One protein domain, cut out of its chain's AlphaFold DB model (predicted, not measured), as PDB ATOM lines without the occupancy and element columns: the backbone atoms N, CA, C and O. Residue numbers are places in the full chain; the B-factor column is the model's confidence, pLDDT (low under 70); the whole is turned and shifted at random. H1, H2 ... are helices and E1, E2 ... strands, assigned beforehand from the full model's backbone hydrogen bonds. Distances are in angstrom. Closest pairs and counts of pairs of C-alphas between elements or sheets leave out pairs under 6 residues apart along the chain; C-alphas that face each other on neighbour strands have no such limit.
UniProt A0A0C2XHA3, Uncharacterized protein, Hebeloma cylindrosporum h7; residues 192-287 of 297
ATOM      1  N   GLN A 192      17.074 -14.572   7.535       95.06
ATOM      2  CA  GLN A 192      18.492 -14.530   7.864       95.06
ATOM      3  C   GLN A 192      18.946 -15.787   8.607       95.06
ATOM      4  O   GLN A 192      18.178 -16.393   9.355       95.06
ATOM      5  N   ARG A 193      20.211 -16.161   8.408       95.56
ATOM      6  CA  ARG A 193      20.926 -17.199   9.161       95.56
ATOM      7  C   ARG A 193      22.001 -16.567  10.027       95.56
ATOM      8  O   ARG A 193      22.599 -15.574   9.616       95.56
ATOM      9  N   PHE A 194      22.265 -17.155  11.184       96.44
ATOM     10  CA  PHE A 194      23.333 -16.691  12.063       96.44
ATOM     11  C   PHE A 194      24.565 -17.590  11.983       96.44
ATOM     12  O   PHE A 194      24.457 -18.814  12.077       96.44
ATOM     13  N   CYS A 195      25.744 -16.979  11.866       95.56
ATOM     14  CA  CYS A 195      27.025 -17.664  11.979       95.56
ATOM     15  C   CYS A 195      27.647 -17.407  13.352       95.56
ATOM     16  O   CYS A 195      28.052 -16.282  13.623       95.56
ATOM     17  N   TYR A 196      27.794 -18.449  14.173       93.69
ATOM     18  CA  TYR A 196      28.437 -18.335  15.489       93.69
ATOM     19  C   TYR A 196      29.928 -17.992  15.420       93.69
ATOM     20  O   TYR A 196      30.433 -17.328  16.312       93.69
ATOM     21  N   ASP A 197      30.630 -18.408  14.364       94.06
ATOM     22  CA  ASP A 197      32.069 -18.152  14.235       94.06
ATOM     23  C   ASP A 197      32.347 -16.697  13.811       94.06
ATOM     24  O   ASP A 197      33.401 -16.147  14.114       94.06
ATOM     25  N   CYS A 198      31.403 -16.068  13.100       93.75
ATOM     26  CA  CYS A 198      31.511 -14.671  12.669       93.75
ATOM     27  C   CYS A 198      30.708 -13.695  13.531       93.75
ATOM     28  O   CYS A 198      30.793 -12.500  13.267       93.75
ATOM     29  N   ASP A 199      29.902 -14.204  14.465       93.81
ATOM     30  CA  ASP A 199      28.956 -13.434  15.282       93.81
ATOM     31  C   ASP A 199      28.072 -12.499  14.430       93.81
ATOM     32  O   ASP A 199      27.998 -11.290  14.639       93.81
ATOM     33  N   LYS A 200      27.492 -13.042  13.348       95.25
ATOM     34  CA  LYS A 200      26.907 -12.223  12.271       95.25
ATOM     35  C   LYS A 200      25.696 -12.867  11.604       95.25
ATOM     36  O   LYS A 200      25.689 -14.071  11.323       95.25
ATOM     37  N   TRP A 201      24.698 -12.039  11.285       96.31
ATOM     38  CA  TRP A 201      23.516 -12.431  10.515       96.31
ATOM     39  C   TRP A 201      23.703 -12.240   9.008       96.31
ATOM     40  O   TRP A 201      24.149 -11.195   8.540       96.31
ATOM     41  N   PHE A 202      23.270 -13.224   8.225       96.25
ATOM     42  CA  PHE A 202      23.337 -13.202   6.767       96.25
ATOM     43  C   PHE A 202      21.962 -13.419   6.162       96.25
ATOM     44  O   PHE A 202      21.285 -14.389   6.486       96.25
ATOM     45  N   HIS A 203      21.565 -12.557   5.227       95.06
ATOM     46  CA  HIS A 203      20.389 -12.808   4.398       95.06
ATOM     47  C   HIS A 203      20.575 -14.092   3.594       95.06
ATOM     48  O   HIS A 203      21.595 -14.233   2.924       95.06
ATOM     49  N   ILE A 204      19.569 -14.972   3.569       93.06
ATOM     50  CA  ILE A 204      19.628 -16.214   2.777       93.06
ATOM     51  C   ILE A 204      19.931 -15.916   1.302       93.06
ATOM     52  O   ILE A 204      20.739 -16.605   0.695       93.06
ATOM     53  N   LYS A 205      19.365 -14.837   0.741       92.12
ATOM     54  CA  LYS A 205      19.624 -14.398  -0.648       92.12
ATOM     55  C   LYS A 205      21.082 -14.003  -0.930       92.12
ATOM     56  O   LYS A 205      21.459 -13.871  -2.086       92.12
ATOM     57  N   CYS A 206      21.873 -13.756   0.113       93.81
ATOM     58  CA  CYS A 206      23.290 -13.406   0.019       93.81
ATOM     59  C   CYS A 206      24.214 -14.605   0.271       93.81
ATOM     60  O   CYS A 206      25.428 -14.449   0.182       93.81
ATOM     61  N   LEU A 207      23.658 -15.769   0.615       92.25
ATOM     62  CA  LEU A 207      24.407 -17.002   0.798       92.25
ATOM     63  C   LEU A 207      24.400 -17.793  -0.511       92.25
ATOM     64  O   LEU A 207      23.363 -17.916  -1.163       92.25
ATOM     65  N   THR A 208      25.557 -18.323  -0.898       82.56
ATOM     66  CA  THR A 208      25.685 -19.208  -2.061       82.56
ATOM     67  C   THR A 208      25.628 -20.672  -1.624       82.56
ATOM     68  O   THR A 208      25.795 -20.994  -0.448       82.56
ATOM     69  N   ASP A 209      25.379 -21.558  -2.590       78.38
ATOM     70  CA  ASP A 209      25.620 -23.001  -2.470       78.38
ATOM     71  C   ASP A 209      24.841 -23.699  -1.342       78.38
ATOM     72  O   ASP A 209      25.431 -24.108  -0.333       78.38
ATOM     73  N   PRO A 210      23.512 -23.878  -1.504       80.12
ATOM     74  CA  PRO A 210      22.730 -24.663  -0.563       80.12
ATOM     75  C   PRO A 210      23.291 -26.086  -0.487       80.12
ATOM     76  O   PRO A 210      23.335 -26.826  -1.470       80.12
ATOM     77  N   GLN A 211      23.712 -26.465   0.708       75.19
ATOM     78  CA  GLN A 211      24.181 -27.792   1.049       75.19
ATOM     79  C   GLN A 211      22.984 -28.652   1.474       75.19
ATOM     80  O   GLN A 211      22.124 -28.172   2.228       75.19
ATOM     81  N   PRO A 212      22.923 -29.923   1.043       68.19
ATOM     82  CA  PRO A 212      21.842 -30.819   1.424       68.19
ATOM     83  C   PRO A 212      21.784 -31.000   2.947       68.19
ATOM     84  O   PRO A 212      22.813 -31.032   3.636       68.19
ATOM     85  N   SER A 213      20.563 -31.118   3.469       70.38
ATOM     86  CA  SER A 213      20.325 -31.562   4.840       70.38
ATOM     87  C   SER A 213      20.672 -33.041   4.979       70.38
ATOM     88  O   SER A 213      20.371 -33.835   4.086       70.38
ATOM     89  N   GLU A 214      21.213 -33.436   6.128       61.22
ATOM     90  CA  GLU A 214      21.176 -34.841   6.545       61.22
ATOM     91  C   GLU A 214      19.697 -35.251   6.744       61.22
ATOM     92  O   GLU A 214      18.877 -34.430   7.154       61.22
ATOM     93  N   GLY A 215      19.329 -36.465   6.316       59.34
ATOM     94  CA  GLY A 215      17.948 -36.866   5.988       59.34
ATOM     95  C   GLY A 215      16.861 -36.654   7.060       59.34
ATOM     96  O   GLY A 215      17.120 -36.535   8.252       59.34
ATOM     97  N   GLU A 216      15.597 -36.666   6.616       61.50
ATOM     98  CA  GLU A 216      14.393 -36.306   7.395       61.50
ATOM     99  C   GLU A 216      13.990 -37.279   8.523       61.50
ATOM    100  O   GLU A 216      12.990 -37.045   9.200       61.50
ATOM    101  N   THR A 217      14.741 -38.355   8.765       77.88
ATOM    102  CA  THR A 217      14.343 -39.440   9.682       77.88
ATOM    103  C   THR A 217      14.897 -39.320  11.104       77.88
ATOM    104  O   THR A 217      14.754 -40.257  11.891       77.88
ATOM    105  N   VAL A 218      15.527 -38.199  11.465       86.69
ATOM    106  CA  VAL A 218      16.051 -37.981  12.825       86.69
ATOM    107  C   VAL A 218      14.946 -37.587  13.823       86.69
ATOM    108  O   VAL A 218      13.983 -36.912  13.440       86.69
ATOM    109  N   PRO A 219      15.068 -37.952  15.116       92.38
ATOM    110  CA  PRO A 219      14.181 -37.457  16.168       92.38
ATOM    111  C   PRO A 219      14.093 -35.925  16.177       92.38
ATOM    112  O   PRO A 219      15.075 -35.229  15.917       92.38
ATOM    113  N   LEU A 220      12.925 -35.373  16.521       93.19
ATOM    114  CA  LEU A 220      12.680 -33.926  16.448       93.19
ATOM    115  C   LEU A 220      13.662 -33.112  17.305       93.19
ATOM    116  O   LEU A 220      14.112 -32.053  16.884       93.19
ATOM    117  N   GLN A 221      14.029 -33.614  18.481       94.62
ATOM    118  CA  GLN A 221      15.006 -32.983  19.367       94.62
ATOM    119  C   GLN A 221      16.387 -32.901  18.706       94.62
ATOM    120  O   GLN A 221      17.062 -31.879  18.789       94.62
ATOM    121  N   GLU A 222      16.792 -33.961  18.004       93.12
ATOM    122  CA  GLU A 222      18.044 -33.989  17.252       93.12
ATOM    123  C   GLU A 222      17.993 -33.056  16.044       93.12
ATOM    124  O   GLU A 222      18.936 -32.299  15.808       93.12
ATOM    125  N   LYS A 223      16.851 -33.025  15.352       93.06
ATOM    126  CA  LYS A 223      16.590 -32.066  14.281       93.06
ATOM    127  C   LYS A 223      16.754 -30.622  14.768       93.06
ATOM    128  O   LYS A 223      17.424 -29.842  14.104       93.06
ATOM    129  N   ILE A 224      16.187 -30.266  15.927       95.06
ATOM    130  CA  ILE A 224      16.300 -28.916  16.508       95.06
ATOM    131  C   ILE A 224      17.733 -28.624  16.966       95.06
ATOM    132  O   ILE A 224      18.241 -27.539  16.716       95.06
ATOM    133  N   ALA A 225      18.411 -29.570  17.617       94.75
ATOM    134  CA  ALA A 225      19.776 -29.349  18.100       94.75
ATOM    135  C   ALA A 225      20.768 -29.044  16.962       94.75
ATOM    136  O   ALA A 225      21.723 -28.289  17.160       94.75
ATOM    137  N   ASN A 226      20.527 -29.617  15.779       91.38
ATOM    138  CA  ASN A 226      21.409 -29.511  14.620       91.38
ATOM    139  C   ASN A 226      20.939 -28.494  13.570       91.38
ATOM    140  O   ASN A 226      21.681 -28.226  12.626       91.38
ATOM    141  N   MET A 227      19.734 -27.928  13.693       92.06
ATOM    142  CA  MET A 227      19.252 -26.966  12.704       92.06
ATOM    143  C   MET A 227      20.058 -25.658  12.759       92.06
ATOM    144  O   MET A 227      20.515 -25.243  13.829       92.06
ATOM    145  N   PRO A 228      20.191 -24.958  11.624       93.19
ATOM    146  CA  PRO A 228      20.764 -23.625  11.618       93.19
ATOM    147  C   PRO A 228      19.877 -22.618  12.362       93.19
ATOM    148  O   PRO A 228      18.642 -22.692  12.330       93.19
ATOM    149  N   VAL A 229      20.516 -21.632  12.993       95.38
ATOM    150  CA  VAL A 229      19.814 -20.497  13.602       95.38
ATOM    151  C   VAL A 229      19.211 -19.642  12.500       95.38
ATOM    152  O   VAL A 229      19.885 -19.298  11.530       95.38
ATOM    153  N   VAL A 230      17.936 -19.300  12.650       94.31
ATOM    154  CA  VAL A 230      17.171 -18.557  11.652       94.31
ATOM    155  C   VAL A 230      16.264 -17.542  12.289       94.31
ATOM    156  O   VAL A 230      15.670 -17.818  13.328       94.31
ATOM    157  N   ARG A 231      16.129 -16.405  11.618       93.19
ATOM    158  CA  ARG A 231      15.103 -15.402  11.883       93.19
ATOM    159  C   ARG A 231      14.497 -14.911  10.573       93.19
ATOM    160  O   ARG A 231      15.043 -15.150   9.493       93.19
ATOM    161  N   GLY A 232      13.387 -14.213  10.691       89.00
ATOM    162  CA  GLY A 232      12.676 -13.544   9.628       89.00
ATOM    163  C   GLY A 232      11.623 -14.392   8.913       89.00
ATOM    164  O   GLY A 232      11.263 -15.500   9.321       89.00
ATOM    165  N   ALA A 233      11.103 -13.815   7.838       76.56
ATOM    166  CA  ALA A 233       9.871 -14.138   7.131       76.56
ATOM    167  C   ALA A 233       9.722 -15.603   6.679       76.56
ATOM    168  O   ALA A 233      10.134 -16.005   5.592       76.56
ATOM    169  N   LEU A 234       9.021 -16.402   7.486       61.88
ATOM    170  CA  LEU A 234       8.658 -17.789   7.160       61.88
ATOM    171  C   LEU A 234       7.124 -17.992   7.028       61.88
ATOM    172  O   LEU A 234       6.639 -19.122   7.137       61.88
ATOM    173  N   GLY A 235       6.329 -16.914   6.907       57.34
ATOM    174  CA  GLY A 235       4.853 -16.943   6.817       57.34
ATOM    175  C   GLY A 235       4.140 -15.746   7.480       57.34
ATOM    176  O   GLY A 235       4.791 -14.916   8.095       57.34
ATOM    177  N   LYS A 236       2.799 -15.677   7.372       56.19
ATOM    178  CA  LYS A 236       1.927 -14.568   7.854       56.19
ATOM    179  C   LYS A 236       1.663 -14.532   9.375       56.19
ATOM    180  O   LYS A 236       0.711 -13.888   9.804       56.19
ATOM    181  N   VAL A 237       2.402 -15.293  10.176       59.25
ATOM    182  CA  VAL A 237       2.118 -15.422  11.614       59.25
ATOM    183  C   VAL A 237       3.113 -14.556  12.378       59.25
ATOM    184  O   VAL A 237       4.317 -14.720  12.178       59.25
ATOM    185  N   ASN A 238       2.603 -13.656  13.226       63.31
ATOM    186  CA  ASN A 238       3.376 -12.884  14.205       63.31
ATOM    187  C   ASN A 238       3.929 -13.826  15.284       63.31
ATOM    188  O   ASN A 238       3.450 -13.854  16.409       63.31
ATOM    189  N   ASP A 239       4.890 -14.661  14.907       79.88
ATOM    190  CA  ASP A 239       5.607 -15.527  15.832       79.88
ATOM    191  C   ASP A 239       6.861 -14.787  16.312       79.88
ATOM    192  O   ASP A 239       7.779 -14.556  15.524       79.88
ATOM    193  N   GLU A 240       6.930 -14.465  17.600       82.69
ATOM    194  CA  GLU A 240       8.051 -13.763  18.253       82.69
ATOM    195  C   GLU A 240       9.433 -14.320  17.880       82.69
ATOM    196  O   GLU A 240      10.347 -13.592  17.487       82.69
ATOM    197  N   TRP A 241       9.578 -15.649  17.905       88.12
ATOM    198  CA  TRP A 241      10.843 -16.315  17.584       88.12
ATOM    199  C   TRP A 241      11.278 -16.115  16.134       88.12
ATOM    200  O   TRP A 241      12.450 -16.305  15.817       88.12
ATOM    201  N   ARG A 242      10.362 -15.752  15.232       89.12
ATOM    202  CA  ARG A 242      10.732 -15.379  13.866       89.12
ATOM    203  C   ARG A 242      11.326 -13.988  13.842       89.12
ATOM    204  O   ARG A 242      12.233 -13.771  13.062       89.12
ATOM    205  N   VAL A 243      10.880 -13.066  14.687       90.06
ATOM    206  CA  VAL A 243      11.499 -11.740  14.765       90.06
ATOM    207  C   VAL A 243      12.912 -11.866  15.333       90.06
ATOM    208  O   VAL A 243      13.869 -11.507  14.643       90.06
ATOM    209  N   ALA A 244      13.033 -12.434  16.539       90.31
ATOM    210  CA  ALA A 244      14.287 -12.481  17.293       90.31
ATOM    211  C   ALA A 244      15.259 -13.573  16.819       90.31
ATOM    212  O   ALA A 244      16.477 -13.401  16.834       90.31
ATOM    213  N   GLY A 245      14.717 -14.695  16.355       93.38
ATOM    214  CA  GLY A 245      15.460 -15.847  15.871       93.38
ATOM    215  C   GLY A 245      15.306 -17.103  16.724       93.38
ATOM    216  O   GLY A 245      14.915 -17.094  17.889       93.38
ATOM    217  N   SER A 246      15.643 -18.242  16.126       94.56
ATOM    218  CA  SER A 246      15.523 -19.558  16.755       94.56
ATOM    219  C   SER A 246      16.657 -19.902  17.728       94.56
ATOM    220  O   SER A 246      16.629 -20.978  18.332       94.56
ATOM    221  N   GLY A 247      17.670 -19.044  17.892       95.75
ATOM    222  CA  GLY A 247      18.904 -19.412  18.587       95.75
ATOM    223  C   GLY A 247      18.703 -19.711  20.070       95.75
ATOM    224  O   GLY A 247      19.254 -20.699  20.552       95.75
ATOM    225  N   ARG A 248      17.856 -18.959  20.793       94.69
ATOM    226  CA  ARG A 248      17.505 -19.277  22.196       94.69
ATOM    227  C   ARG A 248      16.842 -20.656  22.324       94.69
ATOM    228  O   ARG A 248      17.188 -21.432  23.215       94.69
ATOM    229  N   LYS A 249      15.935 -20.991  21.402       95.31
ATOM    230  CA  LYS A 249      15.207 -22.274  21.383       95.31
ATOM    231  C   LYS A 249      16.131 -23.451  21.061       95.31
ATOM    232  O   LYS A 249      16.090 -24.466  21.751       95.31
ATOM    233  N   ILE A 250      17.006 -23.293  20.066       96.12
ATOM    234  CA  ILE A 250      18.027 -24.294  19.716       96.12
ATOM    235  C   ILE A 250      18.982 -24.514  20.892       96.12
ATOM    236  O   ILE A 250      19.261 -25.657  21.248       96.12
ATOM    237  N   GLN A 251      19.448 -23.434  21.529       96.19
ATOM    238  CA  GLN A 251      20.356 -23.522  22.670       96.19
ATOM    239  C   GLN A 251      19.719 -24.263  23.851       96.19
ATOM    240  O   GLN A 251      20.364 -25.120  24.450       96.19
ATOM    241  N   ARG A 252      18.439 -24.002  24.143       96.19
ATOM    242  CA  ARG A 252      17.702 -24.718  25.194       96.19
ATOM    243  C   ARG A 252      17.657 -26.229  24.933       96.19
ATOM    244  O   ARG A 252      17.955 -27.009  25.832       96.19
ATOM    245  N   VAL A 253      17.383 -26.645  23.695       97.12
ATOM    246  CA  VAL A 253      17.393 -28.071  23.318       97.12
ATOM    247  C   VAL A 253      18.781 -28.696  23.435       97.12
ATOM    248  O   VAL A 253      18.890 -29.836  23.883       97.12
ATOM    249  N   LYS A 254      19.841 -27.972  23.060       96.56
ATOM    250  CA  LYS A 254      21.220 -28.453  23.230       96.56
ATOM    251  C   LYS A 254      21.545 -28.713  24.700       96.56
ATOM    252  O   LYS A 254      22.040 -29.790  25.006       96.56
ATOM    253  N   ILE A 255      21.167 -27.798  25.595       96.81
ATOM    254  CA  ILE A 255      21.360 -27.948  27.046       96.81
ATOM    255  C   ILE A 255      20.635 -29.197  27.574       96.81
ATOM    256  O   ILE A 255      21.235 -30.002  28.281       96.81
ATOM    257  N   TRP A 256      19.369 -29.411  27.200       97.31
ATOM    258  CA  TRP A 256      18.627 -30.620  27.593       97.31
ATOM    259  C   TRP A 256      19.260 -31.907  27.057       97.31
ATOM    260  O   TRP A 256      19.350 -32.906  27.771       97.31
ATOM    261  N   LYS A 257      19.743 -31.877  25.809       95.88
ATOM    262  CA  LYS A 257      20.438 -33.010  25.186       95.88
ATOM    263  C   LYS A 257      21.741 -33.336  25.915       95.88
ATOM    264  O   LYS A 257      21.986 -34.505  26.193       95.88
ATOM    265  N   GLU A 258      22.547 -32.328  26.242       96.06
ATOM    266  CA  GLU A 258      23.800 -32.478  26.995       96.06
ATOM    267  C   GLU A 258      23.559 -33.006  28.414       96.06
ATOM    268  O   GLU A 258      24.310 -33.854  28.890       96.06
ATOM    269  N   ALA A 259      22.476 -32.570  29.063       96.31
ATOM    270  CA  ALA A 259      22.070 -33.066  30.375       96.31
ATOM    271  C   ALA A 259      21.463 -34.483  30.339       96.31
ATOM    272  O   ALA A 259      21.305 -35.106  31.387       96.31
ATOM    273  N   GLY A 260      21.080 -34.988  29.161       95.19
ATOM    274  CA  GLY A 260      20.351 -36.251  29.016       95.19
ATOM    275  C   GLY A 260      18.925 -36.216  29.580       95.19
ATOM    276  O   GLY A 260      18.325 -37.271  29.775       95.19
ATOM    277  N   VAL A 261      18.379 -35.025  29.851       94.62
ATOM    278  CA  VAL A 261      17.068 -34.832  30.484       94.62
ATOM    279  C   VAL A 261      16.273 -33.794  29.699       94.62
ATOM    280  O   VAL A 261      16.672 -32.636  29.601       94.62
ATOM    281  N   PHE A 262      15.121 -34.214  29.175       95.50
ATOM    282  CA  PHE A 262      14.121 -33.335  28.573       95.50
ATOM    283  C   PHE A 262      12.912 -33.221  29.509       95.50
ATOM    284  O   PHE A 262      12.432 -34.261  29.969       95.50
ATOM    285  N   PRO A 263      12.392 -32.006  29.766       95.69
ATOM    286  CA  PRO A 263      11.107 -31.826  30.441       95.69
ATOM    287  C   PRO A 263       9.977 -32.577  29.723       95.69
ATOM    288  O   PRO A 263      10.015 -32.728  28.500       95.69
ATOM    289  N   GLU A 264       8.950 -33.024  30.453       95.06
ATOM    290  CA  GLU A 264       7.805 -33.732  29.851       95.06
ATOM    291  C   GLU A 264       7.081 -32.867  28.804       95.06
ATOM    292  O   GLU A 264       6.657 -33.364  27.758       95.06
ATOM    293  N   ASP A 265       7.009 -31.558  29.038       95.31
ATOM    294  CA  ASP A 265       6.368 -30.560  28.188       95.31
ATOM    295  C   ASP A 265       7.367 -29.704  27.389       95.31
ATOM    296  O   ASP A 265       7.026 -28.612  26.929       95.31
ATOM    297  N   TRP A 266       8.574 -30.222  27.123       96.06
ATOM    298  CA  TRP A 266       9.641 -29.499  26.412       96.06
ATOM    299  C   TRP A 266       9.176 -28.828  25.109       96.06
ATOM    300  O   TRP A 266       9.632 -27.744  24.756       96.06
ATOM    301  N   ALA A 267       8.260 -29.457  24.364       95.75
ATOM    302  CA  ALA A 267       7.756 -28.917  23.103       95.75
ATOM    303  C   ALA A 267       6.914 -27.651  23.322       95.75
ATOM    304  O   ALA A 267       7.024 -26.700  22.547       95.75
ATOM    305  N   LYS A 268       6.123 -27.625  24.400       94.50
ATOM    306  CA  LYS A 268       5.318 -26.471  24.804       94.50
ATOM    307  C   LYS A 268       6.219 -25.313  25.222       94.50
ATOM    308  O   LYS A 268       5.981 -24.187  24.803       94.50
ATOM    309  N   GLU A 269       7.298 -25.596  25.953       93.94
ATOM    310  CA  GLU A 269       8.295 -24.584  26.329       93.94
ATOM    311  C   GLU A 269       8.984 -23.917  25.129       93.94
ATOM    312  O   GLU A 269       9.450 -22.779  25.224       93.94
ATOM    313  N   LEU A 270       9.086 -24.615  23.993       94.00
ATOM    314  CA  LEU A 270       9.629 -24.040  22.762       94.00
ATOM    315  C   LEU A 270       8.571 -23.299  21.934       94.00
ATOM    316  O   LEU A 270       8.944 -22.546  21.034       94.00
ATOM    317  N   GLY A 271       7.286 -23.447  22.250       92.69
ATOM    318  CA  GLY A 271       6.168 -22.815  21.553       92.69
ATOM    319  C   GLY A 271       5.696 -23.599  20.325       92.69
ATOM    320  O   GLY A 271       6.484 -24.018  19.470       92.69
ATOM    321  N   ASP A 272       4.377 -23.755  20.207       92.19
ATOM    322  CA  ASP A 272       3.731 -24.589  19.185       92.19
ATOM    323  C   ASP A 272       4.066 -24.164  17.753       92.19
ATOM    324  O   ASP A 272       4.213 -25.009  16.861       92.19
ATOM    325  N   SER A 273       4.213 -22.860  17.515       90.56
ATOM    326  CA  SER A 273       4.520 -22.339  16.187       90.56
ATOM    327  C   SER A 273       5.942 -22.684  15.743       90.56
ATOM    328  O   SER A 273       6.145 -23.084  14.592       90.56
ATOM    329  N   PHE A 274       6.911 -22.644  16.662       92.81
ATOM    330  CA  PHE A 274       8.277 -23.097  16.408       92.81
ATOM    331  C   PHE A 274       8.316 -24.605  16.146       92.81
ATOM    332  O   PHE A 274       8.875 -25.048  15.144       92.81
ATOM    333  N   ILE A 275       7.658 -25.405  16.989       95.00
ATOM    334  CA  ILE A 275       7.587 -26.861  16.807       95.00
ATOM    335  C   ILE A 275       6.943 -27.224  15.464       95.00
ATOM    336  O   ILE A 275       7.436 -28.095  14.743       95.00
ATOM    337  N   THR A 276       5.853 -26.546  15.104       92.75
ATOM    338  CA  THR A 276       5.159 -26.750  13.827       92.75
ATOM    339  C   THR A 276       6.056 -26.403  12.645       92.75
ATOM    340  O   THR A 276       6.097 -27.162  11.674       92.75
ATOM    341  N   TYR A 277       6.799 -25.298  12.732       91.06
ATOM    342  CA  TYR A 277       7.786 -24.918  11.728       91.06
ATOM    343  C   TYR A 277       8.842 -26.014  11.549       91.06
ATOM    344  O   TYR A 277       8.987 -26.553  10.455       91.06
ATOM    345  N   VAL A 278       9.501 -26.439  12.630       92.38
ATOM    346  CA  VAL A 278      10.568 -27.447  12.551       92.38
ATOM    347  C   VAL A 278      10.064 -28.775  11.983       92.38
ATOM    348  O   VAL A 278      10.755 -29.410  11.184       92.38
ATOM    349  N   LYS A 279       8.848 -29.207  12.340       92.19
ATOM    350  CA  LYS A 279       8.246 -30.433  11.790       92.19
ATOM    351  C   LYS A 279       8.031 -30.354  10.277       92.19
ATOM    352  O   LYS A 279       8.215 -31.357   9.597       92.19
ATOM    353  N   ARG A 280       7.652 -29.185   9.757       89.94
ATOM    354  CA  ARG A 280       7.287 -28.980   8.342       89.94
ATOM    355  C   ARG A 280       8.447 -28.549   7.453       89.94
ATOM    356  O   ARG A 280       8.287 -28.521   6.237       89.94
ATOM    357  N   THR A 281       9.577 -28.164   8.035       87.81
ATOM    358  CA  THR A 281      10.691 -27.584   7.287       87.81
ATOM    359  C   THR A 281      11.853 -28.557   7.152       87.81
ATOM    360  O   THR A 281      12.337 -29.122   8.134       87.81
ATOM    361  N   THR A 282      12.333 -28.708   5.925       87.06
ATOM    362  CA  THR A 282      13.641 -29.285   5.606       87.06
ATOM    363  C   THR A 282      14.660 -28.146   5.605       87.06
ATOM    364  O   THR A 282      14.443 -27.114   4.966       87.06
ATOM    365  N   PHE A 283      15.744 -28.275   6.371       85.88
ATOM    366  CA  PHE A 283      16.689 -27.175   6.566       85.88
ATOM    367  C   PHE A 283      17.844 -27.239   5.575       85.88
ATOM    368  O   PHE A 283      18.710 -28.098   5.692       85.88
ATOM    369  N   SER A 284      17.905 -26.285   4.652       87.62
ATOM    370  CA  SER A 284      19.116 -26.067   3.862       87.62
ATOM    371  C   SER A 284      20.195 -25.419   4.719       87.62
ATOM    372  O   SER A 284      19.916 -24.449   5.433       87.62
ATOM    373  N   PHE A 285      21.410 -25.941   4.596       90.12
ATOM    374  CA  PHE A 285      22.616 -25.316   5.127       90.12
ATOM    375  C   PHE A 285      23.325 -24.552   4.013       90.12
ATOM    376  O   PHE A 285      23.159 -24.864   2.841       90.12
ATOM    377  N   TYR A 286      24.154 -23.592   4.373       91.19
ATOM    378  CA  TYR A 286      24.914 -22.747   3.468       91.19
ATOM    379  C   TYR A 286      26.341 -22.623   3.981       91.19
ATOM    380  O   TYR A 286      26.587 -22.729   5.182       91.19
ATOM    381  N   ALA A 287      27.293 -22.380   3.086       91.38
ATOM    382  CA  ALA A 287      28.606 -21.925   3.518       91.38
ATOM    383  C   ALA A 287      28.498 -20.489   4.058       91.38
ATOM    384  O   ALA A 287      27.760 -19.664   3.514       91.38
TER     385      ALA A 287
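What this domain is: This is residues 192 to 287 of the 297 residues of an uncharacterized protein of Hebeloma cylindrosporum h7 (UniProt A0A0C2XHA3). A small three-stranded sheet of E1, E2 and E3 makes one end of the domain, and a cluster of short helices makes the other, with H1 between H3 and H5 and H4 near both of these. H2 sits by E3, a long loop, residues 204 to 219, leads from the sheet to H1, and the last residues, 281 to 287, run back from H5 toward the sheet's end. The printed part has 96 residues, with five named helices and three named strands in the order E1, E2, H1, E3, H2, H3, H4, H5. The class is mixed, helices and strands, and the sheet, in the order E2, E1, E3, is antiparallel throughout. The whole is compact, with a radius of gyration of the C-alphas of 13.4 A and spans of 39 by 28 by 26 A.

How they stand to each other: Start at the inner strand E1, residues 192 to 195, which forms a hairpin with the edge strand E2, residues 200 to 203; N 193 and O 202 are 2.8 A apart, within hydrogen-bond range. On to the other edge strand, E3, residues 230 to 232, antiparallel to E1 at 150 degrees, with N 192 and O 231 at 2.9 A. E2, H1, residues 220 to 226, and E3 form a split strand-helix-strand unit, two strands running the same way with E1 between them, and its crossover is right-handed. H2, residues 240 to 244, only grazes the sheet; its closest C-alpha pair with E3 is Arg 231 and Arg 242, 4.8 A. H3, residues 247 to 259, is only just on the sheet, with 5 pairs of C-alphas within 10 A, and only grazes it with residues 247 to 250. Look next at H1, which touches H3 about perpendicular at 73 degrees, closest at the C-alphas of Ala 225 and Lys 254, 5.4 A. H1 also touches H5, residues 272 to 280, at 83 degrees, closest at the C-alphas of Ile 224 and Val 278, 7.1 A. H4, residues 266 to 270, is close to H3 but not clearly touching, with the C-alphas of Lys 249 and Leu 270 at 6.0 A. H3 and H5 are apart. In H1 to H5 every O i to N i+4 pair is within hydrogen-bond range.

Where its parts are: Find C-alpha 192 at (18.492, -14.530, 7.864), where E1 begins its 10.0 A; E2 spans 10.2 A and E3 7.0 A. H3, the longest helix, runs 18.3 A from C-alpha 247 at (18.904, -19.412, 18.587). H5 runs 12.2 A to C-alpha 280 at (7.287, -28.980, 8.342), H1 spans 10.0 A, H4 6.6 A and H2 6.4 A.

The domain as a whole: The two farthest C-alphas are those of Thr 208 and Glu 264, 39.4 A. The printed part has no cut, and the link from E2 to H1, 16 residues, is long. Mean pLDDT of the printed part is 89.0; residue 212 and residues 214 to 216 and 234 to 238 are under 70.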